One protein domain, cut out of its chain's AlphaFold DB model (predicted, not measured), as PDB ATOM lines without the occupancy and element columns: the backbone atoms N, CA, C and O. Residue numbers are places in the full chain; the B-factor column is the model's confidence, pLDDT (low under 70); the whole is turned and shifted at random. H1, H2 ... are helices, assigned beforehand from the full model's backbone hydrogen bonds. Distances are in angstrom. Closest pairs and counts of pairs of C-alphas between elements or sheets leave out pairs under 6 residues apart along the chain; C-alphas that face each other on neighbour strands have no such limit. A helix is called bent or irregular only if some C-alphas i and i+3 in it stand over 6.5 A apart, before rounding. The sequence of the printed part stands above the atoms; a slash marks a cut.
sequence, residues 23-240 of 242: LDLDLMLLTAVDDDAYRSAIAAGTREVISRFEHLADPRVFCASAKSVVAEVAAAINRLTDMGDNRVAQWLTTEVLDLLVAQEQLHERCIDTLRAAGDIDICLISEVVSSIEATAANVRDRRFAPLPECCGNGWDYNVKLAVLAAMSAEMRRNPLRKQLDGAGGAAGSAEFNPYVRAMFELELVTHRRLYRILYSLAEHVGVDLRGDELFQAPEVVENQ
ATOM      1  N   LEU A  23      92.651  76.678   6.342       72.69
ATOM      2  CA  LEU A  23      92.839  75.274   5.957       72.69
ATOM      3  C   LEU A  23      94.315  74.875   5.890       72.69
ATOM      4  O   LEU A  23      94.681  73.802   6.354       72.69
ATOM      5  N   ASP A  24      95.167  75.737   5.337       75.88
ATOM      6  CA  ASP A  24      96.598  75.456   5.191       75.88
ATOM      7  C   ASP A  24      97.316  75.387   6.550       75.88
ATOM      8  O   ASP A  24      98.188  74.542   6.749       75.88
ATOM      9  N   LEU A  25      96.918  76.231   7.509       79.81
ATOM     10  CA  LEU A  25      97.413  76.212   8.891       79.81
ATOM     11  C   LEU A  25      96.923  74.972   9.641       79.81
ATOM     12  O   LEU A  25      97.707  74.320  10.332       79.81
ATOM     13  N   ASP A  26      95.653  74.620   9.458       79.94
ATOM     14  CA  ASP A  26      95.052  73.425  10.046       79.94
ATOM     15  C   ASP A  26      95.714  72.162   9.501       79.94
ATOM     16  O   ASP A  26      96.084  71.274  10.265       79.94
ATOM     17  N   LEU A  27      95.937  72.091   8.186       78.38
ATOM     18  CA  LEU A  27      96.658  70.992   7.556       78.38
ATOM     19  C   LEU A  27      98.104  70.932   8.044       78.38
ATOM     20  O   LEU A  27      98.566  69.847   8.388       78.38
ATOM     21  N   MET A  28      98.807  72.061   8.133       81.75
ATOM     22  CA  MET A  28     100.180  72.102   8.640       81.75
ATOM     23  C   MET A  28     100.271  71.581  10.082       81.75
ATOM     24  O   MET A  28     101.165  70.794  10.385       81.75
ATOM     25  N   LEU A  29      99.330  71.956  10.954       85.44
ATOM     26  CA  LEU A  29      99.277  71.461  12.331       85.44
ATOM     27  C   LEU A  29      98.908  69.971  12.398       85.44
ATOM     28  O   LEU A  29      99.577  69.198  13.079       85.44
ATOM     29  N   LEU A  30      97.843  69.560  11.703       84.25
ATOM     30  CA  LEU A  30      97.283  68.207  11.792       84.25
ATOM     31  C   LEU A  30      98.117  67.154  11.052       84.25
ATOM     32  O   LEU A  30      97.981  65.963  11.329       84.25
ATOM     33  N   THR A  31      98.965  67.574  10.114       84.81
ATOM     34  CA  THR A  31      99.884  66.692   9.376       84.81
ATOM     35  C   THR A  31     101.335  66.823   9.829       84.81
ATOM     36  O   THR A  31     102.208  66.199   9.227       84.81
ATOM     37  N   ALA A  32     101.607  67.588  10.894       85.06
ATOM     38  CA  ALA A  32     102.937  67.688  11.474       85.06
ATOM     39  C   ALA A  32     103.447  66.294  11.878       85.06
ATOM     40  O   ALA A  32     102.857  65.608  12.714       85.06
ATOM     41  N   VAL A  33     104.544  65.865  11.250       85.69
ATOM     42  CA  VAL A  33     105.172  64.552  11.482       85.69
ATOM     43  C   VAL A  33     106.345  64.616  12.462       85.69
ATOM     44  O   VAL A  33     106.830  63.573  12.897       85.69
ATOM     45  N   ASP A  34     106.790  65.824  12.809       87.38
ATOM     46  CA  ASP A  34     107.863  66.098  13.759       87.38
ATOM     47  C   ASP A  34     107.590  67.374  14.580       87.38
ATOM     48  O   ASP A  34     106.670  68.151  14.300       87.38
ATOM     49  N   ASP A  35     108.393  67.564  15.629       85.75
ATOM     50  CA  ASP A  35     108.253  68.677  16.569       85.75
ATOM     51  C   ASP A  35     108.505  70.042  15.912       85.75
ATOM     52  O   ASP A  35     107.915  71.038  16.331       85.75
ATOM     53  N   ASP A  36     109.359  70.117  14.890       86.12
ATOM     54  CA  ASP A  36     109.709  71.382  14.238       86.12
ATOM     55  C   ASP A  36     108.563  71.880  13.346       86.12
ATOM     56  O   ASP A  36     108.219  73.070  13.375       86.12
ATOM     57  N   ALA A  37     107.901  70.972  12.624       84.81
ATOM     58  CA  ALA A  37     106.679  71.264  11.881       84.81
ATOM     59  C   ALA A  37     105.545  71.703  12.821       84.81
ATOM     60  O   ALA A  37     104.879  72.708  12.558       84.81
ATOM     61  N   TYR A  38     105.373  71.016  13.957       87.12
ATOM     62  CA  TYR A  38     104.388  71.402  14.971       87.12
ATOM     63  C   TYR A  38     104.659  72.812  15.520       87.12
ATOM     64  O   TYR A  38     103.766  73.659  15.543       87.12
ATOM     65  N   ARG A  39     105.907  73.109  15.906       88.19
ATOM     66  CA  ARG A  39     106.306  74.433  16.420       88.19
ATOM     67  C   ARG A  39     106.075  75.542  15.402       88.19
ATOM     68  O   ARG A  39     105.589  76.608  15.774       88.19
ATOM     69  N   SER A  40     106.379  75.278  14.134       87.38
ATOM     70  CA  SER A  40     106.144  76.221  13.037       87.38
ATOM     71  C   SER A  40     104.655  76.522  12.865       87.38
ATOM     72  O   SER A  40     104.275  77.680  12.678       87.38
ATOM     73  N   ALA A  41     103.796  75.506  13.007       88.88
ATOM     74  CA  ALA A  41     102.351  75.692  12.967       88.88
ATOM     75  C   ALA A  41     101.838  76.554  14.123       88.88
ATOM     76  O   ALA A  41     101.109  77.516  13.888       88.88
ATOM     77  N   ILE A  42     102.278  76.277  15.353       91.25
ATOM     78  CA  ILE A  42     101.913  77.077  16.532       91.25
ATOM     79  C   ILE A  42     102.401  78.526  16.404       91.25
ATOM     80  O   ILE A  42     101.658  79.460  16.714       91.25
ATOM     81  N   ALA A  43     103.621  78.738  15.914       90.56
ATOM     82  CA  ALA A  43     104.151  80.071  15.650       90.56
ATOM     83  C   ALA A  43     103.285  80.849  14.649       90.56
ATOM     84  O   ALA A  43     102.931  82.002  14.900       90.56
ATOM     85  N   ALA A  44     102.903  80.215  13.539       88.50
ATOM     86  CA  ALA A  44     102.066  80.837  12.523       88.50
ATOM     87  C   ALA A  44     100.643  81.126  13.041       88.50
ATOM     88  O   ALA A  44     100.157  82.243  12.884       88.50
ATOM     89  N   GLY A  45     100.022  80.188  13.764       89.69
ATOM     90  CA  GLY A  45      98.727  80.417  14.418       89.69
ATOM     91  C   GLY A  45      98.769  81.559  15.441       89.69
ATOM     92  O   GLY A  45      97.857  82.380  15.503       89.69
ATOM     93  N   THR A  46      99.872  81.690  16.184       91.44
ATOM     94  CA  THR A  46     100.082  82.807  17.123       91.44
ATOM     95  C   THR A  46     100.145  84.158  16.404       91.44
ATOM     96  O   THR A  46      99.599  85.139  16.906       91.44
ATOM     97  N   ARG A  47     100.756  84.227  15.212       90.06
ATOM     98  CA  ARG A  47     100.781  85.458  14.397       90.06
ATOM     99  C   ARG A  47      99.381  85.871  13.959       90.06
ATOM    100  O   ARG A  47      99.046  87.046  14.068       90.06
ATOM    101  N   GLU A  48      98.559  84.917  13.529       89.00
ATOM    102  CA  GLU A  48      97.167  85.187  13.146       89.00
ATOM    103  C   GLU A  48      96.332  85.688  14.332       89.00
ATOM    104  O   GLU A  48      95.567  86.643  14.201       89.00
ATOM    105  N   VAL A  49      96.535  85.116  15.522       90.19
ATOM    106  CA  VAL A  49      95.905  85.603  16.759       90.19
ATOM    107  C   VAL A  49      96.338  87.037  17.085       90.19
ATOM    108  O   VAL A  49      95.499  87.871  17.424       90.19
ATOM    109  N   ILE A  50      97.627  87.363  16.955       90.12
ATOM    110  CA  ILE A  50      98.126  88.733  17.167       90.12
ATOM    111  C   ILE A  50      97.515  89.704  16.148       90.12
ATOM    112  O   ILE A  50      97.026  90.765  16.535       90.12
ATOM    113  N   SER A  51      97.470  89.325  14.869       87.69
ATOM    114  CA  SER A  51      96.818  90.102  13.805       87.69
ATOM    115  C   SER A  51      95.336  90.355  14.117       87.69
ATOM    116  O   SER A  51      94.823  91.467  13.953       87.69
ATOM    117  N   ARG A  52      94.638  89.354  14.674       86.75
ATOM    118  CA  ARG A  52      93.260  89.518  15.144       86.75
ATOM    119  C   ARG A  52      93.155  90.552  16.266       86.75
ATOM    120  O   ARG A  52      92.247  91.379  16.217       86.75
ATOM    121  N   PHE A  53      94.061  90.543  17.242       86.44
ATOM    122  CA  PHE A  53      94.075  91.558  18.299       86.44
ATOM    123  C   PHE A  53      94.307  92.972  17.760       86.44
ATOM    124  O   PHE A  53      93.637  93.903  18.204       86.44
ATOM    125  N   GLU A  54      95.184  93.139  16.771       82.88
ATOM    126  CA  GLU A  54      95.399  94.433  16.108       82.88
ATOM    127  C   GLU A  54      94.126  94.933  15.422       82.88
ATOM    128  O   GLU A  54      93.747  96.093  15.579       82.88
ATOM    129  N   HIS A  55      93.424  94.045  14.716       83.69
ATOM    130  CA  HIS A  55      92.141  94.378  14.109       83.69
ATOM    131  C   HIS A  55      91.100  94.799  15.157       83.69
ATOM    132  O   HIS A  55      90.379  95.771  14.950       83.69
ATOM    133  N   LEU A  56      91.031  94.096  16.290       79.88
ATOM    134  CA  LEU A  56      90.111  94.417  17.387       79.88
ATOM    135  C   LEU A  56      90.477  95.711  18.128       79.88
ATOM    136  O   LEU A  56      89.601  96.329  18.729       79.88
ATOM    137  N   ALA A  57      91.747  96.117  18.095       76.69
ATOM    138  CA  ALA A  57      92.218  97.375  18.663       76.69
ATOM    139  C   ALA A  57      91.927  98.592  17.761       76.69
ATOM    140  O   ALA A  57      92.093  99.730  18.208       76.69
ATOM    141  N   ASP A  58      91.496  98.384  16.511       75.44
ATOM    142  CA  ASP A  58      91.104  99.471  15.613       75.44
ATOM    143  C   ASP A  58      89.881 100.217  16.185       75.44
ATOM    144  O   ASP A  58      88.843  99.594  16.419       75.44
ATOM    145  N   PRO A  59      89.933 101.554  16.358       71.44
ATOM    146  CA  PRO A  59      88.821 102.337  16.906       71.44
ATOM    147  C   PRO A  59      87.499 102.217  16.135       71.44
ATOM    148  O   PRO A  59      86.446 102.590  16.647       71.44
ATOM    149  N   ARG A  60      87.541 101.750  14.881       73.12
ATOM    150  CA  ARG A  60      86.358 101.526  14.037       73.12
ATOM    151  C   ARG A  60      85.665 100.200  14.340       73.12
ATOM    152  O   ARG A  60      84.518 100.020  13.934       73.12
ATOM    153  N   VAL A  61      86.338  99.277  15.025       66.06
ATOM    154  CA  VAL A  61      85.778  97.995  15.443       66.06
ATOM    155  C   VAL A  61      85.153  98.174  16.819       66.06
ATOM    156  O   VAL A  61      85.834  98.355  17.825       66.06
ATOM    157  N   PHE A  62      83.822  98.136  16.876       57.84
ATOM    158  CA  PHE A  62      83.124  98.180  18.153       57.84
ATOM    159  C   PHE A  62      83.278  96.832  18.865       57.84
ATOM    160  O   PHE A  62      82.654  95.841  18.484       57.84
ATOM    161  N   CYS A  63      84.109  96.798  19.903       59.09
ATOM    162  CA  CYS A  63      84.297  95.633  20.751       59.09
ATOM    163  C   CYS A  63      84.242  96.054  22.220       59.09
ATOM    164  O   CYS A  63      85.014  96.915  22.646       59.09
ATOM    165  N   ALA A  64      83.350  95.429  22.998       58.47
ATOM    166  CA  ALA A  64      83.344  95.535  24.456       58.47
ATOM    167  C   ALA A  64      84.543  94.754  25.034       58.47
ATOM    168  O   ALA A  64      84.400  93.664  25.585       58.47
ATOM    169  N   SER A  65      85.745  95.273  24.787       70.88
ATOM    170  CA  SER A  65      87.025  94.671  25.143       70.88
ATOM    171  C   SER A  65      87.434  94.996  26.580       70.88
ATOM    172  O   SER A  65      86.798  95.797  27.266       70.88
ATOM    173  N   ALA A  66      88.550  94.428  27.042       75.69
ATOM    174  CA  ALA A  66      89.133  94.796  28.333       75.69
ATOM    175  C   ALA A  66      89.323  96.323  28.473       75.69
ATOM    176  O   ALA A  66      89.044  96.880  29.533       75.69
ATOM    177  N   LYS A  67      89.676  97.022  27.382       82.25
ATOM    178  CA  LYS A  67      89.840  98.485  27.368       82.25
ATOM    179  C   LYS A  67      88.539  99.235  27.639       82.25
ATOM    180  O   LYS A  67      88.544 100.248  28.335       82.25
ATOM    181  N   SER A  68      87.413  98.754  27.103       83.44
ATOM    182  CA  SER A  68      86.121  99.394  27.372       83.44
ATOM    183  C   SER A  68      85.696  99.190  28.821       83.44
ATOM    184  O   SER A  68      85.180 100.123  29.426       83.44
ATOM    185  N   VAL A  69      85.963  98.014  29.400       87.56
ATOM    186  CA  VAL A  69      85.694  97.756  30.823       87.56
ATOM    187  C   VAL A  69      86.523  98.692  31.704       87.56
ATOM    188  O   VAL A  69      85.965  99.359  32.572       87.56
ATOM    189  N   VAL A  70      87.829  98.818  31.434       91.19
ATOM    190  CA  VAL A  70      88.723  99.775  32.118       91.19
ATOM    191  C   VAL A  70      88.157 101.195  32.050       91.19
ATOM    192  O   VAL A  70      88.044 101.863  33.079       91.19
ATOM    193  N   ALA A  71      87.747 101.650  30.863       91.31
ATOM    194  CA  ALA A  71      87.197 102.990  30.672       91.31
ATOM    195  C   ALA A  71      85.874 103.210  31.428       91.31
ATOM    196  O   ALA A  71      85.676 104.263  32.038       91.31
ATOM    197  N   GLU A  72      84.969 102.231  31.418       91.44
ATOM    198  CA  GLU A  72      83.688 102.317  32.124       91.44
ATOM    199  C   GLU A  72      83.864 102.296  33.653       91.44
ATOM    200  O   GLU A  72      83.242 103.101  34.353       91.44
ATOM    201  N   VAL A  73      84.754 101.447  34.179       93.62
ATOM    202  CA  VAL A  73      85.102 101.417  35.610       93.62
ATOM    203  C   VAL A  73      85.756 102.736  36.030       93.62
ATOM    204  O   VAL A  73      85.367 103.321  37.044       93.62
ATOM    205  N   ALA A  74      86.685 103.266  35.229       95.69
ATOM    206  CA  ALA A  74      87.292 104.573  35.475       95.69
ATOM    207  C   ALA A  74      86.246 105.701  35.482       95.69
ATOM    208  O   ALA A  74      86.283 106.584  36.339       95.69
ATOM    209  N   ALA A  75      85.260 105.657  34.582       95.06
ATOM    210  CA  ALA A  75      84.165 106.621  34.574       95.06
ATOM    211  C   ALA A  75      83.300 106.536  35.845       95.06
ATOM    212  O   ALA A  75      82.890 107.575  36.369       95.06
ATOM    213  N   ALA A  76      83.041 105.335  36.373       94.19
ATOM    214  CA  ALA A  76      82.333 105.157  37.641       94.19
ATOM    215  C   ALA A  76      83.130 105.722  38.835       94.19
ATOM    216  O   ALA A  76      82.562 106.402  39.691       94.19
ATOM    217  N   ILE A  77      84.450 105.511  38.857       95.69
ATOM    218  CA  ILE A  77      85.365 106.062  39.871       95.69
ATOM    219  C   ILE A  77      85.398 107.593  39.827       95.69
ATOM    220  O   ILE A  77      85.322 108.242  40.873       95.69
ATOM    221  N   ASN A  78      85.471 108.183  38.631       95.31
ATOM    222  CA  ASN A  78      85.460 109.637  38.471       95.31
ATOM    223  C   ASN A  78      84.162 110.238  39.013       95.31
ATOM    224  O   ASN A  78      84.212 111.188  39.787       95.31
ATOM    225  N   ARG A  79      83.009 109.617  38.719       92.44
ATOM    226  CA  ARG A  79      81.725 110.050  39.294       92.44
ATOM    227  C   ARG A  79      81.746 110.021  40.820       92.44
ATOM    228  O   ARG A  79      81.331 110.993  41.438       92.44
ATOM    229  N   LEU A  80      82.232 108.939  41.434       92.81
ATOM    230  CA  LEU A  80      82.355 108.848  42.899       92.81
ATOM    231  C   LEU A  80      83.240 109.966  43.464       92.81
ATOM    232  O   LEU A  80      82.898 110.572  44.476       92.81
ATOM    233  N   THR A  81      84.351 110.260  42.791       93.56
ATOM    234  CA  THR A  81      85.286 111.321  43.187       93.56
ATOM    235  C   THR A  81      84.629 112.700  43.103       93.56
ATOM    236  O   THR A  81      84.701 113.472  44.058       93.56
ATOM    237  N   ASP A  82      83.917 112.986  42.009       92.56
ATOM    238  CA  ASP A  82      83.202 114.252  41.795       92.56
ATOM    239  C   ASP A  82      82.109 114.495  42.849       92.56
ATOM    240  O   ASP A  82      81.825 115.636  43.213       92.56
ATOM    241  N   MET A  83      81.512 113.419  43.369       88.56
ATOM    242  CA  MET A  83      80.490 113.463  44.421       88.56
ATOM    243  C   MET A  83      81.080 113.515  45.841       88.56
ATOM    244  O   MET A  83      80.344 113.731  46.802       88.56
ATOM    245  N   GLY A  84      82.401 113.366  45.988       88.19
ATOM    246  CA  GLY A  84      83.100 113.380  47.275       88.19
ATOM    247  C   GLY A  84      83.202 112.016  47.972       88.19
ATOM    248  O   GLY A  84      83.748 111.939  49.075       88.19
ATOM    249  N   ASP A  85      82.763 110.929  47.331       88.94
ATOM    250  CA  ASP A  85      82.805 109.550  47.839       88.94
ATOM    251  C   ASP A  85      84.185 108.892  47.643       88.94
ATOM    252  O   ASP A  85      84.342 107.767  47.153       88.94
ATOM    253  N   ASN A  86      85.227 109.603  48.078       90.75
ATOM    254  CA  ASN A  86      86.626 109.275  47.798       90.75
ATOM    255  C   ASN A  86      87.069 107.915  48.355       90.75
ATOM    256  O   ASN A  86      87.960 107.290  47.792       90.75
ATOM    257  N   ARG A  87      86.453 107.422  49.439       91.19
ATOM    258  CA  ARG A  87      86.818 106.121  50.035       91.19
ATOM    259  C   ARG A  87      86.493 104.956  49.099       91.19
ATOM    260  O   ARG A  87      87.320 104.067  48.926       91.19
ATOM    261  N   VAL A  88      85.300 104.966  48.499       93.19
ATOM    262  CA  VAL A  88      84.874 103.916  47.560       93.19
ATOM    263  C   VAL A  88      85.611 104.073  46.238       93.19
ATOM    264  O   VAL A  88      86.097 103.083  45.700       93.19
ATOM    265  N   ALA A  89      85.772 105.313  45.760       94.94
ATOM    266  CA  ALA A  89      86.557 105.612  44.564       94.94
ATOM    267  C   ALA A  89      87.998 105.090  44.682       94.94
ATOM    268  O   ALA A  89      88.479 104.381  43.799       94.94
ATOM    269  N   GLN A  90      88.674 105.378  45.799       95.94
ATOM    270  CA  GLN A  90      90.044 104.932  46.054       95.94
ATOM    271  C   GLN A  90      90.143 103.407  46.147       95.94
ATOM    272  O   GLN A  90      91.080 102.822  45.599       95.94
ATOM    273  N   TRP A  91      89.181 102.763  46.815       96.69
ATOM    274  CA  TRP A  91      89.142 101.305  46.910       96.69
ATOM    275  C   TRP A  91      88.966 100.670  45.522       96.69
ATOM    276  O   TRP A  91      89.775  99.831  45.137       96.69
ATOM    277  N   LEU A  92      87.991 101.131  44.726       96.44
ATOM    278  CA  LEU A  92      87.775 100.654  43.352       96.44
ATOM    279  C   LEU A  92      88.992 100.905  42.456       96.44
ATOM    280  O   LEU A  92      89.331 100.055  41.636       96.44
ATOM    281  N   THR A  93      89.674 102.037  42.631       97.12
ATOM    282  CA  THR A  93      90.909 102.342  41.896       97.12
ATOM    283  C   THR A  93      91.981 101.295  42.195       97.12
ATOM    284  O   THR A  93      92.452 100.614  41.292       97.12
ATOM    285  N   THR A  94      92.301 101.110  43.477       96.25
ATOM    286  CA  THR A  94      93.449 100.300  43.917       96.25
ATOM    287  C   THR A  94      93.216  98.797  43.740       96.25
ATOM    288  O   THR A  94      94.136  98.032  43.446       96.25
ATOM    289  N   GLU A  95      91.980  98.349  43.963       95.38
ATOM    290  CA  GLU A  95      91.653  96.925  43.983       95.38
ATOM    291  C   GLU A  95      91.147  96.399  42.642       95.38
ATOM    292  O   GLU A  95      91.379  95.230  42.335       95.38
ATOM    293  N   VAL A  96      90.486  97.234  41.835       95.12
ATOM    294  CA  VAL A  96      89.830  96.802  40.591       95.12
ATOM    295  C   VAL A  96      90.483  97.436  39.370       95.12
ATOM    296  O   VAL A  96      90.982  96.711  38.511       95.12
ATOM    297  N   LEU A  97      90.508  98.768  39.284       95.38
ATOM    298  CA  LEU A  97      91.002  99.459  38.091       95.38
ATOM    299  C   LEU A  97      92.487  99.174  37.847       95.38
ATOM    300  O   LEU A  97      92.850  98.788  36.741       95.38
ATOM    301  N   ASP A  98      93.327  99.291  38.875       95.00
ATOM    302  CA  ASP A  98      94.765  99.028  38.768       95.00
ATOM    303  C   ASP A  98      95.047  97.584  38.330       95.00
ATOM    304  O   ASP A  98      95.979  97.335  37.564       95.00
ATOM    305  N   LEU A  99      94.223  96.625  38.771       93.25
ATOM    306  CA  LEU A  99      94.339  95.230  38.353       93.25
ATOM    307  C   LEU A  99      94.016  95.065  36.865       93.25
ATOM    308  O   LEU A  99      94.784  94.429  36.142       93.25
ATOM    309  N   LEU A 100      92.902  95.644  36.411       92.19
ATOM    310  CA  LEU A 100      92.484  95.601  35.009       92.19
ATOM    311  C   LEU A 100      93.516  96.278  34.095       92.19
ATOM    312  O   LEU A 100      93.906  95.705  33.078       92.19
ATOM    313  N   VAL A 101      94.020  97.449  34.492       93.38
ATOM    314  CA  VAL A 101      95.059  98.187  33.758       93.38
ATOM    315  C   VAL A 101      96.365  97.394  33.704       93.38
ATOM    316  O   VAL A 101      96.981  97.294  32.645       93.38
ATOM    317  N   ALA A 102      96.796  96.785  34.812       91.56
ATOM    318  CA  ALA A 102      98.016  95.978  34.829       91.56
ATOM    319  C   ALA A 102      97.924  94.761  33.892       91.56
ATOM    320  O   ALA A 102      98.922  94.372  33.281       91.56
ATOM    321  N   GLN A 103      96.738  94.165  33.760       90.12
ATOM    322  CA  GLN A 103      96.505  93.057  32.835       90.12
ATOM    323  C   GLN A 103      96.465  93.497  31.379       90.12
ATOM    324  O   GLN A 103      97.055  92.823  30.538       90.12
ATOM    325  N   GLU A 104      95.821  94.626  31.085       88.06
ATOM    326  CA  GLU A 104      95.861  95.236  29.756       88.06
ATOM    327  C   GLU A 104      97.315  95.504  29.341       88.06
ATOM    328  O   GLU A 104      97.755  95.043  28.290       88.06
ATOM    329  N   GLN A 105      98.103  96.135  30.215       90.44
ATOM    330  CA  GLN A 105      99.521  96.406  29.968       90.44
ATOM    331  C   GLN A 105     100.350  95.128  29.810       90.44
ATOM    332  O   GLN A 105     101.287  95.089  29.014       90.44
ATOM    333  N   LEU A 106     100.053  94.072  30.575       91.31
ATOM    334  CA  LEU A 106     100.700  92.778  30.374       91.31
ATOM    335  C   LEU A 106     100.396  92.239  28.978       91.31
ATOM    336  O   LEU A 106     101.326  91.856  28.278       91.31
ATOM    337  N   HIS A 107      99.129  92.243  28.570       88.19
ATOM    338  CA  HIS A 107      98.715  91.753  27.262       88.19
ATOM    339  C   HIS A 107      99.387  92.523  26.117       88.19
ATOM    340  O   HIS A 107      99.946  91.904  25.211       88.19
ATOM    341  N   GLU A 108      99.418  93.854  26.194       89.06
ATOM    342  CA  GLU A 108     100.110  94.696  25.213       89.06
ATOM    343  C   GLU A 108     101.608  94.383  25.147       89.06
ATOM    344  O   GLU A 108     102.142  94.165  24.060       89.06
ATOM    345  N   ARG A 109     102.282  94.246  26.298       91.06
ATOM    346  CA  ARG A 109     103.704  93.860  26.336       91.06
ATOM    347  C   ARG A 109     103.953  92.480  25.739       91.06
ATOM    348  O   ARG A 109     104.967  92.297  25.068       91.06
ATOM    349  N   CYS A 110     103.070  91.513  25.981       91.44
ATOM    350  CA  CYS A 110     103.166  90.180  25.391       91.44
ATOM    351  C   CYS A 110     103.071  90.252  23.861       91.44
ATOM    352  O   CYS A 110     103.911  89.675  23.171       91.44
ATOM    353  N   ILE A 111     102.104  91.012  23.332       89.62
ATOM    354  CA  ILE A 111     101.953  91.246  21.889       89.62
ATOM    355  C   ILE A 111     103.195  91.932  21.312       89.62
ATOM    356  O   ILE A 111     103.737  91.469  20.310       89.62
ATOM    357  N   ASP A 112     103.674  93.000  21.947       90.25
ATOM    358  CA  ASP A 112     104.834  93.751  21.465       90.25
ATOM    359  C   ASP A 112     106.115  92.910  21.491       90.25
ATOM    360  O   ASP A 112     106.912  92.978  20.555       90.25
ATOM    361  N   THR A 113     106.285  92.066  22.513       90.56
ATOM    362  CA  THR A 113     107.407  91.118  22.618       90.56
ATOM    363  C   THR A 113     107.378  90.110  21.473       90.56
ATOM    364  O   THR A 113     108.386  89.919  20.791       90.56
ATOM    365  N   LEU A 114     106.214  89.506  21.213       90.12
ATOM    366  CA  LEU A 114     106.033  88.555  20.116       90.12
ATOM    367  C   LEU A 114     106.239  89.225  18.749       90.12
ATOM    368  O   LEU A 114     106.863  88.643  17.865       90.12
ATOM    369  N   ARG A 115     105.792  90.474  18.575       86.31
ATOM    370  CA  ARG A 115     105.976  91.231  17.328       86.31
ATOM    371  C   ARG A 115     107.442  91.589  17.079       86.31
ATOM    372  O   ARG A 115     107.924  91.467  15.953       86.31
ATOM    373  N   ALA A 116     108.152  92.045  18.110       85.56
ATOM    374  CA  ALA A 116     109.524  92.538  17.990       85.56
ATOM    375  C   ALA A 116     110.528  91.456  17.560       85.56
ATOM    376  O   ALA A 116     111.586  91.787  17.026       85.56
ATOM    377  N   ALA A 117     110.199  90.179  17.757       81.69
ATOM    378  CA  ALA A 117     111.073  89.064  17.413       81.69
ATOM    379  C   ALA A 117     111.263  88.849  15.902       81.69
ATOM    380  O   ALA A 117     112.244  88.227  15.500       81.69
ATOM    381  N   GLY A 118     110.365  89.366  15.054       72.25
ATOM    382  CA  GLY A 118     110.415  89.207  13.593       72.25
ATOM    383  C   GLY A 118     110.059  87.795  13.110       72.25
ATOM    384  O   GLY A 118     109.246  87.656  12.200       72.25
ATOM    385  N   ASP A 119     110.596  86.760  13.758       82.50
ATOM    386  CA  ASP A 119     110.194  85.363  13.603       82.50
ATOM    387  C   ASP A 119     109.760  84.822  14.970       82.50
ATOM    388  O   ASP A 119     110.578  84.577  15.855       82.50
ATOM    389  N   ILE A 120     108.445  84.710  15.178       82.56
ATOM    390  CA  ILE A 120     107.905  84.118  16.409       82.56
ATOM    391  C   ILE A 120     108.306  82.648  16.433       82.56
ATOM    392  O   ILE A 120     107.918  81.921  15.522       82.56
ATOM    393  N   ASP A 121     109.006  82.219  17.480       86.19
ATOM    394  CA  ASP A 121     109.305  80.814  17.744       86.19
ATOM    395  C   ASP A 121     108.638  80.324  19.040       86.19
ATOM    396  O   ASP A 121     108.065  81.088  19.825       86.19
ATOM    397  N   ILE A 122     108.694  79.009  19.265       83.88
ATOM    398  CA  ILE A 122     108.051  78.384  20.423       83.88
ATOM    399  C   ILE A 122     108.717  78.755  21.760       83.88
ATOM    400  O   ILE A 122     108.052  78.731  22.798       83.88
ATOM    401  N   CYS A 123     110.013  79.078  21.758       85.88
ATOM    402  CA  CYS A 123     110.748  79.439  22.967       85.88
ATOM    403  C   CYS A 123     110.245  80.785  23.485       85.88
ATOM    404  O   CYS A 123     109.872  80.892  24.652       85.88
ATOM    405  N   LEU A 124     110.115  81.767  22.593       89.19
ATOM    406  CA  LEU A 124     109.545  83.070  22.910       89.19
ATOM    407  C   LEU A 124     108.083  82.967  23.360       89.19
ATOM    408  O   LEU A 124     107.688  83.587  24.348       89.19
ATOM    409  N   ILE A 125     107.282  82.142  22.674       91.62
ATOM    410  CA  ILE A 125     105.909  81.844  23.102       91.62
ATOM    411  C   ILE A 125     105.900  81.296  24.536       91.62
ATOM    412  O   ILE A 125     105.091  81.733  25.351       91.62
ATOM    413  N   SER A 126     106.814  80.383  24.869       91.50
ATOM    414  CA  SER A 126     106.900  79.777  26.205       91.50
ATOM    415  C   SER A 126     107.285  80.790  27.289       91.50
ATOM    416  O   SER A 126     106.747  80.740  28.398       91.50
ATOM    417  N   GLU A 127     108.181  81.732  26.985       90.94
ATOM    418  CA  GLU A 127     108.555  82.815  27.906       90.94
ATOM    419  C   GLU A 127     107.362  83.728  28.212       90.94
ATOM    420  O   GLU A 127     107.057  84.005  29.377       90.94
ATOM    421  N   VAL A 128     106.637  84.140  27.170       93.94
ATOM    422  CA  VAL A 128     105.437  84.976  27.299       93.94
ATOM    423  C   VAL A 128     104.339  84.243  28.076       93.94
ATOM    424  O   VAL A 128     103.757  84.811  29.003       93.94
ATOM    425  N   VAL A 129     104.100  82.968  27.759       95.75
ATOM    426  CA  VAL A 129     103.161  82.096  28.485       95.75
ATOM    427  C   VAL A 129     103.507  82.030  29.968       95.75
ATOM    428  O   VAL A 129     102.629  82.245  30.800       95.75
ATOM    429  N   SER A 130     104.782  81.843  30.312       95.12
ATOM    430  CA  SER A 130     105.227  81.782  31.711       95.12
ATOM    431  C   SER A 130     104.892  83.070  32.479       95.12
ATOM    432  O   SER A 130     104.467  83.018  33.634       95.12
ATOM    433  N   SER A 131     105.024  84.238  31.838       94.06
ATOM    434  CA  SER A 131     104.640  85.524  32.442       94.06
ATOM    435  C   SER A 131     103.124  85.652  32.648       94.06
ATOM    436  O   SER A 131     102.676  86.229  33.646       94.06
ATOM    437  N   ILE A 132     102.324  85.134  31.712       95.69
ATOM    438  CA  ILE A 132     100.858  85.150  31.788       95.69
ATOM    439  C   ILE A 132     100.378  84.209  32.895       95.69
ATOM    440  O   ILE A 132      99.601  84.625  33.752       95.69
ATOM    441  N   GLU A 133     100.886  82.979  32.932       95.69
ATOM    442  CA  GLU A 133     100.534  81.970  33.936       95.69
ATOM    443  C   GLU A 133     100.920  82.420  35.352       95.69
ATOM    444  O   GLU A 133     100.116  82.311  36.281       95.69
ATOM    445  N   ALA A 134     102.106  83.017  35.524       95.12
ATOM    446  CA  ALA A 134     102.512  83.606  36.800       95.12
ATOM    447  C   ALA A 134     101.555  84.726  37.243       95.12
ATOM    448  O   ALA A 134     101.203  84.832  38.420       95.12
ATOM    449  N   THR A 135     101.088  85.550  36.301       94.56
ATOM    450  CA  THR A 135     100.099  86.594  36.589       94.56
ATOM    451  C   THR A 135      98.748  85.988  36.959       94.56
ATOM    452  O   THR A 135      98.158  86.405  37.953       94.56
ATOM    453  N   ALA A 136      98.281  84.970  36.237       94.31
ATOM    454  CA  ALA A 136      97.036  84.273  36.546       94.31
ATOM    455  C   ALA A 136      97.074  83.652  37.952       94.31
ATOM    456  O   ALA A 136      96.118  83.801  38.715       94.31
ATOM    457  N   ALA A 137      98.195  83.037  38.340       94.44
ATOM    458  CA  ALA A 137      98.404  82.532  39.696       94.44
ATOM    459  C   ALA A 137      98.337  83.658  40.748       94.44
ATOM    460  O   ALA A 137      97.601  83.547  41.728       94.44
ATOM    461  N   ASN A 138      99.010  84.786  40.506       94.25
ATOM    462  CA  ASN A 138      98.963  85.939  41.409       94.25
ATOM    463  C   ASN A 138      97.546  86.516  41.563       94.25
ATOM    464  O   ASN A 138      97.160  86.908  42.663       94.25
ATOM    465  N   VAL A 139      96.756  86.568  40.486       93.88
ATOM    466  CA  VAL A 139      95.357  87.035  40.520       93.88
ATOM    467  C   VAL A 139      94.479  86.057  41.298       93.88
ATOM    468  O   VAL A 139      93.656  86.479  42.115       93.88
ATOM    469  N   ARG A 140      94.672  84.751  41.079       93.00
ATOM    470  CA  ARG A 140      93.953  83.677  41.777       93.00
ATOM    471  C   ARG A 140      94.119  83.791  43.291       93.00
ATOM    472  O   ARG A 140      93.125  83.747  44.015       93.00
ATOM    473  N   ASP A 141      95.350  84.018  43.738       93.00
ATOM    474  CA  ASP A 141      95.706  84.081  45.158       93.00
ATOM    475  C   ASP A 141      95.598  85.493  45.758       93.00
ATOM    476  O   ASP A 141      95.767  85.676  46.972       93.00
ATOM    477  N   ARG A 142      95.282  86.507  44.937       92.38
ATOM    478  CA  ARG A 142      95.176  87.906  45.370       92.38
ATOM    479  C   ARG A 142      94.169  88.042  46.505       92.38
ATOM    480  O   ARG A 142      93.002  87.669  46.375       92.38
ATOM    481  N   ARG A 143      94.596  88.671  47.598       94.00
ATOM    482  CA  ARG A 143      93.717  89.106  48.687       94.00
ATOM    483  C   ARG A 143      93.357  90.570  48.475       94.00
ATOM    484  O   ARG A 143      94.238  91.418  48.557       94.00
ATOM    485  N   PHE A 144      92.086  90.841  48.202       93.94
ATOM    486  CA  PHE A 144      91.573  92.206  48.129       93.94
ATOM    487  C   PHE A 144      91.561  92.846  49.520       93.94
ATOM    488  O   PHE A 144      91.326  92.161  50.522       93.94
ATOM    489  N   ALA A 145      91.804  94.155  49.581       95.25
ATOM    490  CA  ALA A 145      91.647  94.915  50.812       95.25
ATOM    491  C   ALA A 145      90.197  94.843  51.339       95.25
ATOM    492  O   ALA A 145      89.260  94.666  50.551       95.25
ATOM    493  N   PRO A 146      89.981  95.017  52.658       95.62
ATOM    494  CA  PRO A 146      88.639  95.092  53.225       95.62
ATOM    495  C   PRO A 146      87.775  96.139  52.516       95.62
ATOM    496  O   PRO A 146      88.274  97.200  52.136       95.62
ATOM    497  N   LEU A 147      86.482  95.842  52.362       95.38
ATOM    498  CA  LEU A 147      85.526  96.772  51.763       95.38
ATOM    499  C   LEU A 147      85.460  98.074  52.585       95.38
ATOM    500  O   LEU A 147      85.573  98.032  53.814       95.38
ATOM    501  N   PRO A 148      85.284  99.236  51.932       93.56
ATOM    502  CA  PRO A 148      85.283 100.526  52.615       93.56
ATOM    503  C   PRO A 148      84.133 100.606  53.628       93.56
ATOM    504  O   PRO A 148      83.029 100.152  53.354       93.56
ATOM    505  N   GLU A 149      84.357 101.200  54.801       88.94
ATOM    506  CA  GLU A 149      83.303 101.370  55.809       88.94
ATOM    507  C   GLU A 149      82.405 102.572  55.492       88.94
ATOM    508  O   GLU A 149      82.883 103.623  55.052       88.94
ATOM    509  N   CYS A 150      81.109 102.449  55.784       84.19
ATOM    510  CA  CYS A 150      80.172 103.563  55.691       84.19
ATOM    511  C   CYS A 150      80.405 104.555  56.847       84.19
ATOM    512  O   CYS A 150      80.477 104.155  58.007       84.19
ATOM    513  N   CYS A 151      80.498 105.855  56.553       71.56
ATOM    514  CA  CYS A 151      80.706 106.903  57.564       71.56
ATOM    515  C   CYS A 151      79.414 107.363  58.277       71.56
ATOM    516  O   CYS A 151      79.460 108.331  59.035       71.56
ATOM    517  N   GLY A 152      78.256 106.742  58.014       71.38
ATOM    518  CA  GLY A 152      76.956 107.233  58.483       71.38
ATOM    519  C   GLY A 152      75.852 106.173  58.493       71.38
ATOM    520  O   GLY A 152      76.122 104.980  58.562       71.38
ATOM    521  N   ASN A 153      74.591 106.611  58.416       74.38
ATOM    522  CA  ASN A 153      73.406 105.746  58.544       74.38
ATOM    523  C   ASN A 153      73.118 104.861  57.309       74.38
ATOM    524  O   ASN A 153      72.072 104.216  57.252       74.38
ATOM    525  N   GLY A 154      74.005 104.850  56.312       83.25
ATOM    526  CA  GLY A 154      73.862 104.079  55.081       83.25
ATOM    527  C   GLY A 154      74.607 104.707  53.905       83.25
ATOM    528  O   GLY A 154      75.033 105.861  53.962       83.25
ATOM    529  N   TRP A 155      74.770 103.930  52.838       90.06
ATOM    530  CA  TRP A 155      75.385 104.387  51.593       90.06
ATOM    531  C   TRP A 155      74.428 105.245  50.770       90.06
ATOM    532  O   TRP A 155      73.250 104.900  50.632       90.06
ATOM    533  N   ASP A 156      74.952 106.328  50.193       89.19
ATOM    534  CA  ASP A 156      74.218 107.167  49.247       89.19
ATOM    535  C   ASP A 156      73.779 106.332  48.030       89.19
ATOM    536  O   ASP A 156      74.489 105.436  47.566       89.19
ATOM    537  N   TYR A 157      72.599 106.638  47.496       89.50
ATOM    538  CA  TYR A 157      72.103 106.088  46.240       89.50
ATOM    539  C   TYR A 157      73.112 106.242  45.092       89.50
ATOM    540  O   TYR A 157      73.278 105.332  44.281       89.50
ATOM    541  N   ASN A 158      73.834 107.358  45.057       88.31
ATOM    542  CA  ASN A 158      74.859 107.614  44.057       88.31
ATOM    543  C   ASN A 158      76.040 106.633  44.139       88.31
ATOM    544  O   ASN A 158      76.524 106.164  43.106       88.31
ATOM    545  N   VAL A 159      76.451 106.255  45.355       92.50
ATOM    546  CA  VAL A 159      77.472 105.218  45.564       92.50
ATOM    547  C   VAL A 159      76.980 103.882  45.023       92.50
ATOM    548  O   VAL A 159      77.704 103.206  44.292       92.50
ATOM    549  N   LYS A 160      75.726 103.526  45.320       93.12
ATOM    550  CA  LYS A 160      75.107 102.288  44.828       93.12
ATOM    551  C   LYS A 160      75.086 102.230  43.303       93.12
ATOM    552  O   LYS A 160      75.471 101.215  42.731       93.12
ATOM    553  N   LEU A 161      74.688 103.322  42.645       92.19
ATOM    554  CA  LEU A 161      74.672 103.411  41.184       92.19
ATOM    555  C   LEU A 161      76.067 103.278  40.570       92.19
ATOM    556  O   LEU A 161      76.217 102.605  39.554       92.19
ATOM    557  N   ALA A 162      77.086 103.905  41.159       92.56
ATOM    558  CA  ALA A 162      78.447 103.818  40.642       92.56
ATOM    559  C   ALA A 162      79.043 102.410  40.808       92.56
ATOM    560  O   ALA A 162      79.664 101.896  39.879       92.56
ATOM    561  N   VAL A 163      78.806 101.760  41.953       92.81
ATOM    562  CA  VAL A 163      79.214 100.365  42.183       92.81
ATOM    563  C   VAL A 163      78.512  99.424  41.205       92.81
ATOM    564  O   VAL A 163      79.171  98.590  40.586       92.81
ATOM    565  N   LEU A 164      77.202  99.600  41.003       92.06
ATOM    566  CA  LEU A 164      76.449  98.823  40.024       92.06
ATOM    567  C   LEU A 164      76.990  99.039  38.605       92.06
ATOM    568  O   LEU A 164      77.172  98.074  37.878       92.06
ATOM    569  N   ALA A 165      77.320 100.277  38.226       91.94
ATOM    570  CA  ALA A 165      77.903 100.572  36.919       91.94
ATOM    571  C   ALA A 165      79.256  99.869  36.706       91.94
ATOM    572  O   ALA A 165      79.473  99.294  35.640       91.94
ATOM    573  N   ALA A 166      80.136  99.865  37.714       91.88
ATOM    574  CA  ALA A 166      81.414  99.155  37.651       91.88
ATOM    575  C   ALA A 166      81.221  97.633  37.523       91.88
ATOM    576  O   ALA A 166      81.893  96.984  36.727       91.88
ATOM    577  N   MET A 167      80.260  97.065  38.254       90.12
ATOM    578  CA  MET A 167      79.913  95.646  38.151       90.12
ATOM    579  C   MET A 167      79.313  95.288  36.784       90.12
ATOM    580  O   MET A 167      79.703  94.298  36.168       90.12
ATOM    581  N   SER A 168      78.397  96.113  36.274       87.94
ATOM    582  CA  SER A 168      77.803  95.940  34.948       87.94
ATOM    583  C   SER A 168      78.821  96.064  33.817       87.94
ATOM    584  O   SER A 168      78.597  95.487  32.756       87.94
ATOM    585  N   ALA A 169      79.899  96.831  34.002       87.69
ATOM    586  CA  ALA A 169      80.980  96.921  33.024       87.69
ATOM    587  C   ALA A 169      81.690  95.570  32.871       87.69
ATOM    588  O   ALA A 169      81.819  95.073  31.754       87.69
ATOM    589  N   GLU A 170      82.068  94.938  33.985       84.31
ATOM    590  CA  GLU A 170      82.719  93.621  33.968       84.31
ATOM    591  C   GLU A 170      81.793  92.533  33.403       84.31
ATOM    592  O   GLU A 170      82.237  91.693  32.627       84.31
ATOM    593  N   MET A 171      80.493  92.586  33.706       81.31
ATOM    594  CA  MET A 171      79.516  91.622  33.177       81.31
ATOM    595  C   MET A 171      79.262  91.733  31.678       81.31
ATOM    596  O   MET A 171      78.941  90.747  31.024       81.31
ATOM    597  N   ARG A 172      79.389  92.935  31.114       80.25
ATOM    598  CA  ARG A 172      79.209  93.157  29.673       80.25
ATOM    599  C   ARG A 172      80.490  92.946  28.874       80.25
ATOM    600  O   ARG A 172      80.480  93.170  27.661       80.25
ATOM    601  N   ARG A 173      81.587  92.546  29.524       78.88
ATOM    602  CA  ARG A 173      82.835  92.211  28.846       78.88
ATOM    603  C   ARG A 173      82.562  91.124  27.813       78.88
ATOM    604  O   ARG A 173      82.036  90.069  28.145       78.88
ATOM    605  N   ASN A 174      82.953  91.364  26.565       78.62
ATOM    606  CA  ASN A 174      82.945  90.314  25.559       78.62
ATOM    607  C   ASN A 174      84.182  89.427  25.789       78.62
ATOM    608  O   ASN A 174      85.294  89.950  25.675       78.62
ATOM    609  N   PRO A 175      84.029  88.134  26.116       80.75
ATOM    610  CA  PRO A 175      85.169  87.280  26.420       80.75
ATOM    611  C   PRO A 175      86.109  87.123  25.223       80.75
ATOM    612  O   PRO A 175      85.668  87.074  24.068       80.75
ATOM    613  N   LEU A 176      87.407  86.974  25.503       82.38
ATOM    614  CA  LEU A 176      88.466  86.798  24.505       82.38
ATOM    615  C   LEU A 176      88.145  85.664  23.539       82.38
ATOM    616  O   LEU A 176      88.424  85.780  22.351       82.38
ATOM    617  N   ARG A 177      87.501  84.594  24.008       78.50
ATOM    618  CA  ARG A 177      87.102  83.490  23.136       78.50
ATOM    619  C   ARG A 177      86.197  83.926  21.987       78.50
ATOM    620  O   ARG A 177      86.424  83.515  20.857       78.50
ATOM    621  N   LYS A 178      85.191  84.762  22.260       79.81
ATOM    622  CA  LYS A 178      84.289  85.293  21.222       79.81
ATOM    623  C   LYS A 178      85.011  86.281  20.313       79.81
ATOM    624  O   LYS A 178      84.697  86.396  19.134       79.81
ATOM    625  N   GLN A 179      85.984  87.005  20.855       79.50
ATOM    626  CA  GLN A 179      86.788  87.959  20.094       79.50
ATOM    627  C   GLN A 179      87.766  87.267  19.129       79.50
ATOM    628  O   GLN A 179      87.977  87.745  18.007       79.50
ATOM    629  N   LEU A 180      88.319  86.129  19.554       81.19
ATOM    630  CA  LEU A 180      89.236  85.277  18.795       81.19
ATOM    631  C   LEU A 180      88.530  84.188  17.982       81.19
ATOM    632  O   LEU A 180      89.198  83.314  17.436       81.19
ATOM    633  N   ASP A 181      87.203  84.237  17.885       77.38
ATOM    634  CA  ASP A 181      86.451  83.259  17.114       77.38
ATOM    635  C   ASP A 181      86.954  83.200  15.660       77.38
ATOM    636  O   ASP A 181      87.083  84.229  14.985       77.38
ATOM    637  N   GLY A 182      87.309  81.992  15.217       70.69
ATOM    638  CA  GLY A 182      87.885  81.727  13.904       70.69
ATOM    639  C   GLY A 182      89.308  82.245  13.658       70.69
ATOM    640  O   GLY A 182      89.773  82.114  12.532       70.69
ATOM    641  N   ALA A 183      90.018  82.819  14.635       81.81
ATOM    642  CA  ALA A 183      91.365  83.358  14.423       81.81
ATOM    643  C   ALA A 183      92.439  82.254  14.378       81.81
ATOM    644  O   ALA A 183      92.641  81.539  15.354       81.81
ATOM    645  N   GLY A 184      93.164  82.142  13.258       76.75
ATOM    646  CA  GLY A 184      94.338  81.267  13.136       76.75
ATOM    647  C   GLY A 184      94.047  79.762  13.070       76.75
ATOM    648  O   GLY A 184      94.976  78.966  13.211       76.75
ATOM    649  N   GLY A 185      92.786  79.365  12.867       83.38
ATOM    650  CA  GLY A 185      92.386  77.957  12.801       83.38
ATOM    651  C   GLY A 185      92.693  77.187  14.093       83.38
ATOM    652  O   GLY A 185      92.733  77.756  15.183       83.38
ATOM    653  N   ALA A 186      92.927  75.883  13.986       83.75
ATOM    654  CA  ALA A 186      93.317  75.017  15.095       83.75
ATOM    655  C   ALA A 186      94.632  75.485  15.741       83.75
ATOM    656  O   ALA A 186      94.772  75.460  16.959       83.75
ATOM    657  N   ALA A 187      95.579  75.997  14.951       84.75
ATOM    658  CA  ALA A 187      96.845  76.522  15.467       84.75
ATOM    659  C   ALA A 187      96.696  77.841  16.250       84.75
ATOM    660  O   ALA A 187      97.603  78.220  16.994       84.75
ATOM    661  N   GLY A 188      95.574  78.546  16.094       85.31
ATOM    662  CA  GLY A 188      95.182  79.716  16.883       85.31
ATOM    663  C   GLY A 188      94.196  79.390  18.009       85.31
ATOM    664  O   GLY A 188      93.741  80.293  18.708       85.31
ATOM    665  N   SER A 189      93.864  78.115  18.214       86.44
ATOM    666  CA  SER A 189      92.891  77.686  19.214       86.44
ATOM    667  C   SER A 189      93.568  77.329  20.543       86.44
ATOM    668  O   SER A 189      94.714  76.880  20.575       86.44
ATOM    669  N   ALA A 190      92.869  77.509  21.668       87.81
ATOM    670  CA  ALA A 190      93.414  77.230  23.005       87.81
ATOM    671  C   ALA A 190      93.762  75.745  23.234       87.81
ATOM    672  O   ALA A 190      94.541  75.406  24.123       87.81
ATOM    673  N   GLU A 191      93.173  74.854  22.441       86.56
ATOM    674  CA  GLU A 191      93.402  73.414  22.485       86.56
ATOM    675  C   GLU A 191      94.824  73.046  22.028       86.56
ATOM    676  O   GLU A 191      95.402  72.090  22.549       86.56
ATOM    677  N   PHE A 192      95.409  73.823  21.110       86.94
ATOM    678  CA  PHE A 192      96.740  73.563  20.556       86.94
ATOM    679  C   PHE A 192      97.754  74.664  20.869       86.94
ATOM    680  O   PHE A 192      98.939  74.371  21.022       86.94
ATOM    681  N   ASN A 193      97.310  75.915  20.985       90.75
ATOM    682  CA  ASN A 193      98.175  77.069  21.166       90.75
ATOM    683  C   ASN A 193      98.315  77.450  22.652       90.75
ATOM    684  O   ASN A 193      97.357  77.949  23.258       90.75
ATOM    685  N   PRO A 194      99.509  77.285  23.256       92.69
ATOM    686  CA  PRO A 194      99.710  77.558  24.675       92.69
ATOM    687  C   PRO A 194      99.558  79.044  25.030       92.69
ATOM    688  O   PRO A 194      99.105  79.345  26.133       92.69
ATOM    689  N   TYR A 195      99.861  79.968  24.109       93.44
ATOM    690  CA  TYR A 195      99.654  81.404  24.326       93.44
ATOM    691  C   TYR A 195      98.168  81.735  24.479       93.44
ATOM    692  O   TYR A 195      97.767  82.388  25.443       93.44
ATOM    693  N   VAL A 196      97.335  81.225  23.570       91.44
ATOM    694  CA  VAL A 196      95.880  81.446  23.589       91.44
ATOM    695  C   VAL A 196      95.258  80.823  24.833       91.44
ATOM    696  O   VAL A 196      94.453  81.462  25.512       91.44
ATOM    697  N   ARG A 197      95.690  79.608  25.190       91.69
ATOM    698  CA  ARG A 197      95.255  78.933  26.417       91.69
ATOM    699  C   ARG A 197      95.566  79.752  27.669       91.69
ATOM    700  O   ARG A 197      94.677  79.961  28.490       91.69
ATOM    701  N   ALA A 198      96.802  80.239  27.800       93.69
ATOM    702  CA  ALA A 198      97.220  81.045  28.943       93.69
ATOM    703  C   ALA A 198      96.435  82.366  29.033       93.69
ATOM    704  O   ALA A 198      96.025  82.771  30.121       93.69
ATOM    705  N   MET A 199      96.164  83.016  27.895       91.94
ATOM    706  CA  MET A 199      95.337  84.227  27.835       91.94
ATOM    707  C   MET A 199      93.898  83.979  28.308       91.94
ATOM    708  O   MET A 199      93.371  84.775  29.088       91.94
ATOM    709  N   PHE A 200      93.272  82.876  27.882       89.94
ATOM    710  CA  PHE A 200      91.930  82.496  28.344       89.94
ATOM    711  C   PHE A 200      91.911  82.176  29.840       89.94
ATOM    712  O   PHE A 200      91.002  82.609  30.547       89.94
ATOM    713  N   GLU A 201      92.923  81.473  30.352       90.88
ATOM    714  CA  GLU A 201      93.020  81.190  31.785       90.88
ATOM    715  C   GLU A 201      93.157  82.477  32.611       90.88
ATOM    716  O   GLU A 201      92.458  82.639  33.617       90.88
ATOM    717  N   LEU A 202      94.008  83.414  32.180       91.81
ATOM    718  CA  LEU A 202      94.161  84.706  32.846       91.81
ATOM    719  C   LEU A 202      92.847  85.497  32.844       91.81
ATOM    720  O   LEU A 202      92.451  86.003  33.897       91.81
ATOM    721  N   GLU A 203      92.156  85.594  31.703       89.44
ATOM    722  CA  GLU A 203      90.856  86.274  31.626       89.44
ATOM    723  C   GLU A 203      89.841  85.639  32.575       89.44
ATOM    724  O   GLU A 203      89.230  86.350  33.371       89.44
ATOM    725  N   LEU A 204      89.692  84.314  32.543       87.69
ATOM    726  CA  LEU A 204      88.710  83.615  33.364       87.69
ATOM    727  C   LEU A 204      88.973  83.793  34.860       87.69
ATOM    728  O   LEU A 204      88.054  84.080  35.632       87.69
ATOM    729  N   VAL A 205      90.225  83.617  35.289       90.44
ATOM    730  CA  VAL A 205      90.600  83.806  36.694       90.44
ATOM    731  C   VAL A 205      90.310  85.240  37.119       90.44
ATOM    732  O   VAL A 205      89.727  85.457  38.180       90.44
ATOM    733  N   THR A 206      90.660  86.214  36.286       90.25
ATOM    734  CA  THR A 206      90.396  87.626  36.570       90.25
ATOM    735  C   THR A 206      88.916  87.896  36.703       90.25
ATOM    736  O   THR A 206      88.498  88.439  37.723       90.25
ATOM    737  N   HIS A 207      88.139  87.482  35.705       88.44
ATOM    738  CA  HIS A 207      86.709  87.702  35.664       88.44
ATOM    739  C   HIS A 207      86.048  87.155  36.930       88.44
ATOM    740  O   HIS A 207      85.370  87.889  37.636       88.44
ATOM    741  N   ARG A 208      86.340  85.907  37.315       88.50
ATOM    742  CA  ARG A 208      85.784  85.306  38.539       88.50
ATOM    743  C   ARG A 208      86.157  86.075  39.804       88.50
ATOM    744  O   ARG A 208      85.312  86.291  40.673       88.50
ATOM    745  N   ARG A 209      87.425  86.482  39.934       91.62
ATOM    746  CA  ARG A 209      87.906  87.208  41.120       91.62
ATOM    747  C   ARG A 209      87.285  88.600  41.211       91.62
ATOM    748  O   ARG A 209      86.830  88.974  42.293       91.62
ATOM    749  N   LEU A 210      87.234  89.328  40.097       91.69
ATOM    750  CA  LEU A 210      86.623  90.652  40.016       91.69
ATOM    751  C   LEU A 210      85.111  90.592  40.203       91.69
ATOM    752  O   LEU A 210      84.574  91.356  40.998       91.69
ATOM    753  N   TYR A 211      84.440  89.640  39.557       90.50
ATOM    754  CA  TYR A 211      83.008  89.434  39.708       90.50
ATOM    755  C   TYR A 211      82.640  89.210  41.173       90.50
ATOM    756  O   TYR A 211      81.800  89.923  41.714       90.50
ATOM    757  N   ARG A 212      83.330  88.293  41.863       92.06
ATOM    758  CA  ARG A 212      83.061  88.006  43.277       92.06
ATOM    759  C   ARG A 212      83.241  89.226  44.174       92.06
ATOM    760  O   ARG A 212      82.404  89.468  45.047       92.06
ATOM    761  N   ILE A 213      84.337  89.971  44.008       94.50
ATOM    762  CA  ILE A 213      84.608  91.117  44.882       94.50
ATOM    763  C   ILE A 213      83.686  92.302  44.573       94.50
ATOM    764  O   ILE A 213      83.219  92.952  45.504       94.50
ATOM    765  N   LEU A 214      83.349  92.543  43.302       93.56
ATOM    766  CA  LEU A 214      82.384  93.570  42.899       93.56
ATOM    767  C   LEU A 214      80.963  93.214  43.345       93.56
ATOM    768  O   LEU A 214      80.263  94.086  43.850       93.56
ATOM    769  N   TYR A 215      80.572  91.940  43.255       93.06
ATOM    770  CA  TYR A 215      79.309  91.433  43.798       93.06
ATOM    771  C   TYR A 215      79.244  91.661  45.316       93.06
ATOM    772  O   TYR A 215      78.272  92.209  45.829       93.06
ATOM    773  N   SER A 216      80.322  91.330  46.036       93.38
ATOM    774  CA  SER A 216      80.415  91.565  47.486       93.38
ATOM    775  C   SER A 216      80.350  93.058  47.830       93.38
ATOM    776  O   SER A 216      79.711  93.441  48.807       93.38
ATOM    777  N   LEU A 217      80.986  93.920  47.027       95.06
ATOM    778  CA  LEU A 217      80.898  95.370  47.184       95.06
ATOM    779  C   LEU A 217      79.471  95.872  46.934       95.06
ATOM    780  O   LEU A 217      78.996  96.705  47.701       95.06
ATOM    781  N   ALA A 218      78.785  95.368  45.908       93.75
ATOM    782  CA  ALA A 218      77.399  95.713  45.599       93.75
ATOM    783  C   ALA A 218      76.457  95.362  46.763       93.75
ATOM    784  O   ALA A 218      75.710  96.229  47.228       93.75
ATOM    785  N   GLU A 219      76.559  94.149  47.312       92.75
ATOM    786  CA  GLU A 219      75.802  93.755  48.507       92.75
ATOM    787  C   GLU A 219      76.146  94.636  49.715       92.75
ATOM    788  O   GLU A 219      75.255  95.098  50.429       92.75
ATOM    789  N   HIS A 220      77.434  94.930  49.918       93.31
ATOM    790  CA  HIS A 220      77.918  95.768  51.019       93.31
ATOM    791  C   HIS A 220      77.405  97.208  50.951       93.31
ATOM    792  O   HIS A 220      77.113  97.811  51.988       93.31
ATOM    793  N   VAL A 221      77.241  97.763  49.746       92.94
ATOM    794  CA  VAL A 221      76.611  99.079  49.570       92.94
ATOM    795  C   VAL A 221      75.079  99.025  49.586       92.94
ATOM    796  O   VAL A 221      74.413 100.058  49.511       92.94
ATOM    797  N   GLY A 222      74.492  97.839  49.760       90.38
ATOM    798  CA  GLY A 222      73.051  97.633  49.859       90.38
ATOM    799  C   GLY A 222      72.338  97.702  48.511       90.38
ATOM    800  O   GLY A 222      71.235  98.257  48.449       90.38
ATOM    801  N   VAL A 223      72.982  97.210  47.449       89.62
ATOM    802  CA  VAL A 223      72.342  96.830  46.182       89.62
ATOM    803  C   VAL A 223      71.883  95.381  46.319       89.62
ATOM    804  O   VAL A 223      72.685  94.503  46.633       89.62
ATOM    805  N   ASP A 224      70.591  95.130  46.113       84.75
ATOM    806  CA  ASP A 224      70.059  93.767  46.103       84.75
ATOM    807  C   ASP A 224      70.129  93.212  44.683       84.75
ATOM    808  O   ASP A 224      69.401  93.659  43.801       84.75
ATOM    809  N   LEU A 225      71.038  92.265  44.470       82.31
ATOM    810  CA  LEU A 225      71.237  91.587  43.185       82.31
ATOM    811  C   LEU A 225      70.437  90.281  43.089       82.31
ATOM    812  O   LEU A 225      70.458  89.596  42.068       82.31
ATOM    813  N   ARG A 226      69.739  89.890  44.164       74.12
ATOM    814  CA  ARG A 226      69.026  88.612  44.223       74.12
ATOM    815  C   ARG A 226      67.810  88.632  43.303       74.12
ATOM    816  O   ARG A 226      66.864  89.380  43.525       74.12
ATOM    817  N   GLY A 227      67.811  87.736  42.318       64.19
ATOM    818  CA  GLY A 227      66.712  87.593  41.361       64.19
ATOM    819  C   GLY A 227      66.752  88.592  40.205       64.19
ATOM    820  O   GLY A 227      65.793  88.636  39.439       64.19
ATOM    821  N   ASP A 228      67.834  89.366  40.069       74.44
ATOM    822  CA  ASP A 228      68.111  90.118  38.848       74.44
ATOM    823  C   ASP A 228      68.559  89.139  37.751       74.44
ATOM    824  O   ASP A 228      69.455  88.324  37.957       74.44
ATOM    825  N   GLU A 229      67.915  89.195  36.585       71.62
ATOM    826  CA  GLU A 229      68.225  88.313  35.453       71.62
ATOM    827  C   GLU A 229      69.623  88.578  34.866       71.62
ATOM    828  O   GLU A 229      70.169  87.717  34.177       71.62
ATOM    829  N   LEU A 230      70.212  89.747  35.144       72.62
ATOM    830  CA  LEU A 230      71.525  90.153  34.640       72.62
ATOM    831  C   LEU A 230      72.692  89.688  35.517       72.62
ATOM    832  O   LEU A 230      73.834  89.722  35.059       72.62
ATOM    833  N   PHE A 231      72.439  89.282  36.766       80.69
ATOM    834  CA  PHE A 231      73.495  88.955  37.723       80.69
ATOM    835  C   PHE A 231      73.294  87.565  38.319       80.69
ATOM    836  O   PHE A 231      72.265  87.242  38.904       80.69
ATOM    837  N   GLN A 232      74.327  86.734  38.212       81.31
ATOM    838  CA  GLN A 232      74.337  85.398  38.799       81.31
ATOM    839  C   GLN A 232      75.014  85.406  40.173       81.31
ATOM    840  O   GLN A 232      75.887  86.228  40.447       81.31
ATOM    841  N   ALA A 233      74.660  84.470  41.050       83.19
ATOM    842  CA  ALA A 233      75.406  84.300  42.296       83.19
ATOM    843  C   ALA A 233      76.882  83.954  41.985       83.19
ATOM    844  O   ALA A 233      77.130  83.201  41.034       83.19
ATOM    845  N   PRO A 234      77.868  84.458  42.754       83.94
ATOM    846  CA  PRO A 234      79.287  84.215  42.486       83.94
ATOM    847  C   PRO A 234      79.647  82.732  42.347       83.94
ATOM    848  O   PRO A 234      80.469  82.376  41.506       83.94
ATOM    849  N   GLU A 235      78.994  81.852  43.109       84.06
ATOM    850  CA  GLU A 235      79.217  80.406  43.055       84.06
ATOM    851  C   GLU A 235      78.846  79.807  41.692       84.06
ATOM    852  O   GLU A 235      79.435  78.813  41.272       84.06
ATOM    853  N   VAL A 236      77.876  80.389  40.984       81.31
ATOM    854  CA  VAL A 236      77.489  79.932  39.642       81.31
ATOM    855  C   VAL A 236      78.589  80.286  38.643       81.31
ATOM    856  O   VAL A 236      79.056  79.407  37.922       81.31
ATOM    857  N   VAL A 237      79.073  81.531  38.676       77.62
ATOM    858  CA  VAL A 237      80.150  82.029  37.800       77.62
ATOM    859  C   VAL A 237      81.473  81.291  38.052       77.62
ATOM    860  O   VAL A 237      82.213  80.960  37.125       77.62
ATOM    861  N   GLU A 238      81.769  80.947  39.307       76.50
ATOM    862  CA  GLU A 238      82.959  80.165  39.664       76.50
ATOM    863  C   GLU A 238      82.935  78.731  39.111       76.50
ATOM    864  O   GLU A 238      83.995  78.173  38.819       76.50
ATOM    865  N   ASN A 239      81.746  78.149  38.932       72.81
ATOM    866  CA  ASN A 239      81.568  76.771  38.471       72.81
ATOM    867  C   ASN A 239      81.409  76.627  36.946       72.81
ATOM    868  O   ASN A 239      81.392  75.496  36.449       72.81
ATOM    869  N   GLN A 240      81.318  77.726  36.190       66.69
ATOM    870  CA  GLN A 240      81.291  77.693  34.720       66.69
ATOM    871  C   GLN A 240      82.594  77.083  34.183       66.69
ATOM    872  O   GLN A 240      83.673  77.527  34.553       66.69
TER     873      GLN A 240
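This is residues 23 to 240 of the 242 residues of an uncharacterized protein of Mycolicibacterium iranicum (UniProt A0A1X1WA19). The model is a rod-shaped, up-and-down bundle in which two long helices, H4 and H8, run side by side, with H5 next to both in one half of the rod and the pair H3 and H6 in the other half. H2 crosses the bundle at the H5 end, with H1 folded back on it at the tip, while the loop around Asn 153 makes the opposite tip; little H7 and H9 pack on H8. The 218 printed residues hold nine named helices, H1 to H9 in chain order, and no named strand; the class is all helix. The whole is compact, with a radius of gyration of the C-alphas of 19.8 A and spans of 70 by 34 by 33 A.

The longest helix, H4, takes residues 86 to 116 and 41.1 A, from C-alpha 86 at (86.626, 109.275, 47.798) to C-alpha 116 at (109.524, 92.538, 17.990). It has a kink of 30 degrees near residue 93. It is neither bent nor irregular, but only just: C-alphas 95 and 98 are 6.4 A apart. H8, residues 194 to 220, measures 38.7 A; H2, residues 35 to 57, 32.9 A; H5, residues 122 to 141, 28.2 A; H3, residues 66 to 82, 24.4 A; H6, residues 157 to 171, 20.9 A. H1 is residues 23 to 30, H7 is 176 to 179, and H9 is 234 to 239, ending with C-alpha 239 at (81.568, 76.771, 38.471).

H3, H4, H5, H6 and H8 form a bundle, up and down, each running against the one before it in the chain. H4 and H3 are a hairpin, closest at the C-alphas of Ala 89 and Ile 77, 4.9 A, at a shallow tilt of 25 degrees. H4 touches H5, also a hairpin, with residues 106 to 114 alone; the C-alphas of Cys 110 and Val 128 are closest, 6.0 A. H4 is close to but not clearly touching H8, at 7.0 A between the C-alphas of Val 96 and Leu 210. H3 touches H6 at Val 73 and Ala 166, 4.8 A between C-alphas, opposite ways at 7 degrees. H8 is the hub, touching H2, H5, H6, H7 and H9. Its closest C-alphas to H5 are Leu 202 and Ala 136, 4.7 A; to H6, Leu 214 and Met 167, 5.7 A; to H9, Arg 212 and Pro 234, 5.4 A. H7 and H2 each only just touch H8, with 3 pairs of C-alphas within 8 A. H2 touches H5 at a steep tilt of 60 degrees, and H1 at 43 degrees, with Leu 29 and Ala 41 closest, 5.3 A between C-alphas. H3 and H5 are apart. Every O i to N i+4 pair is within hydrogen-bond range in H1, H2, H3, H5, H6, H8 and H9, and 25 of 27 are in H4; H7 is too short for such a pair.

The C-alphas of Val 33 and Asn 153, 70.1 A, are the two farthest apart. The printed part has no cut. The links H5 to H6, H7 to H8 and H8 to H9 are long. Mean pLDDT of the printed part is 87.0; residues 61 to 64, 227 and 240 are under 70.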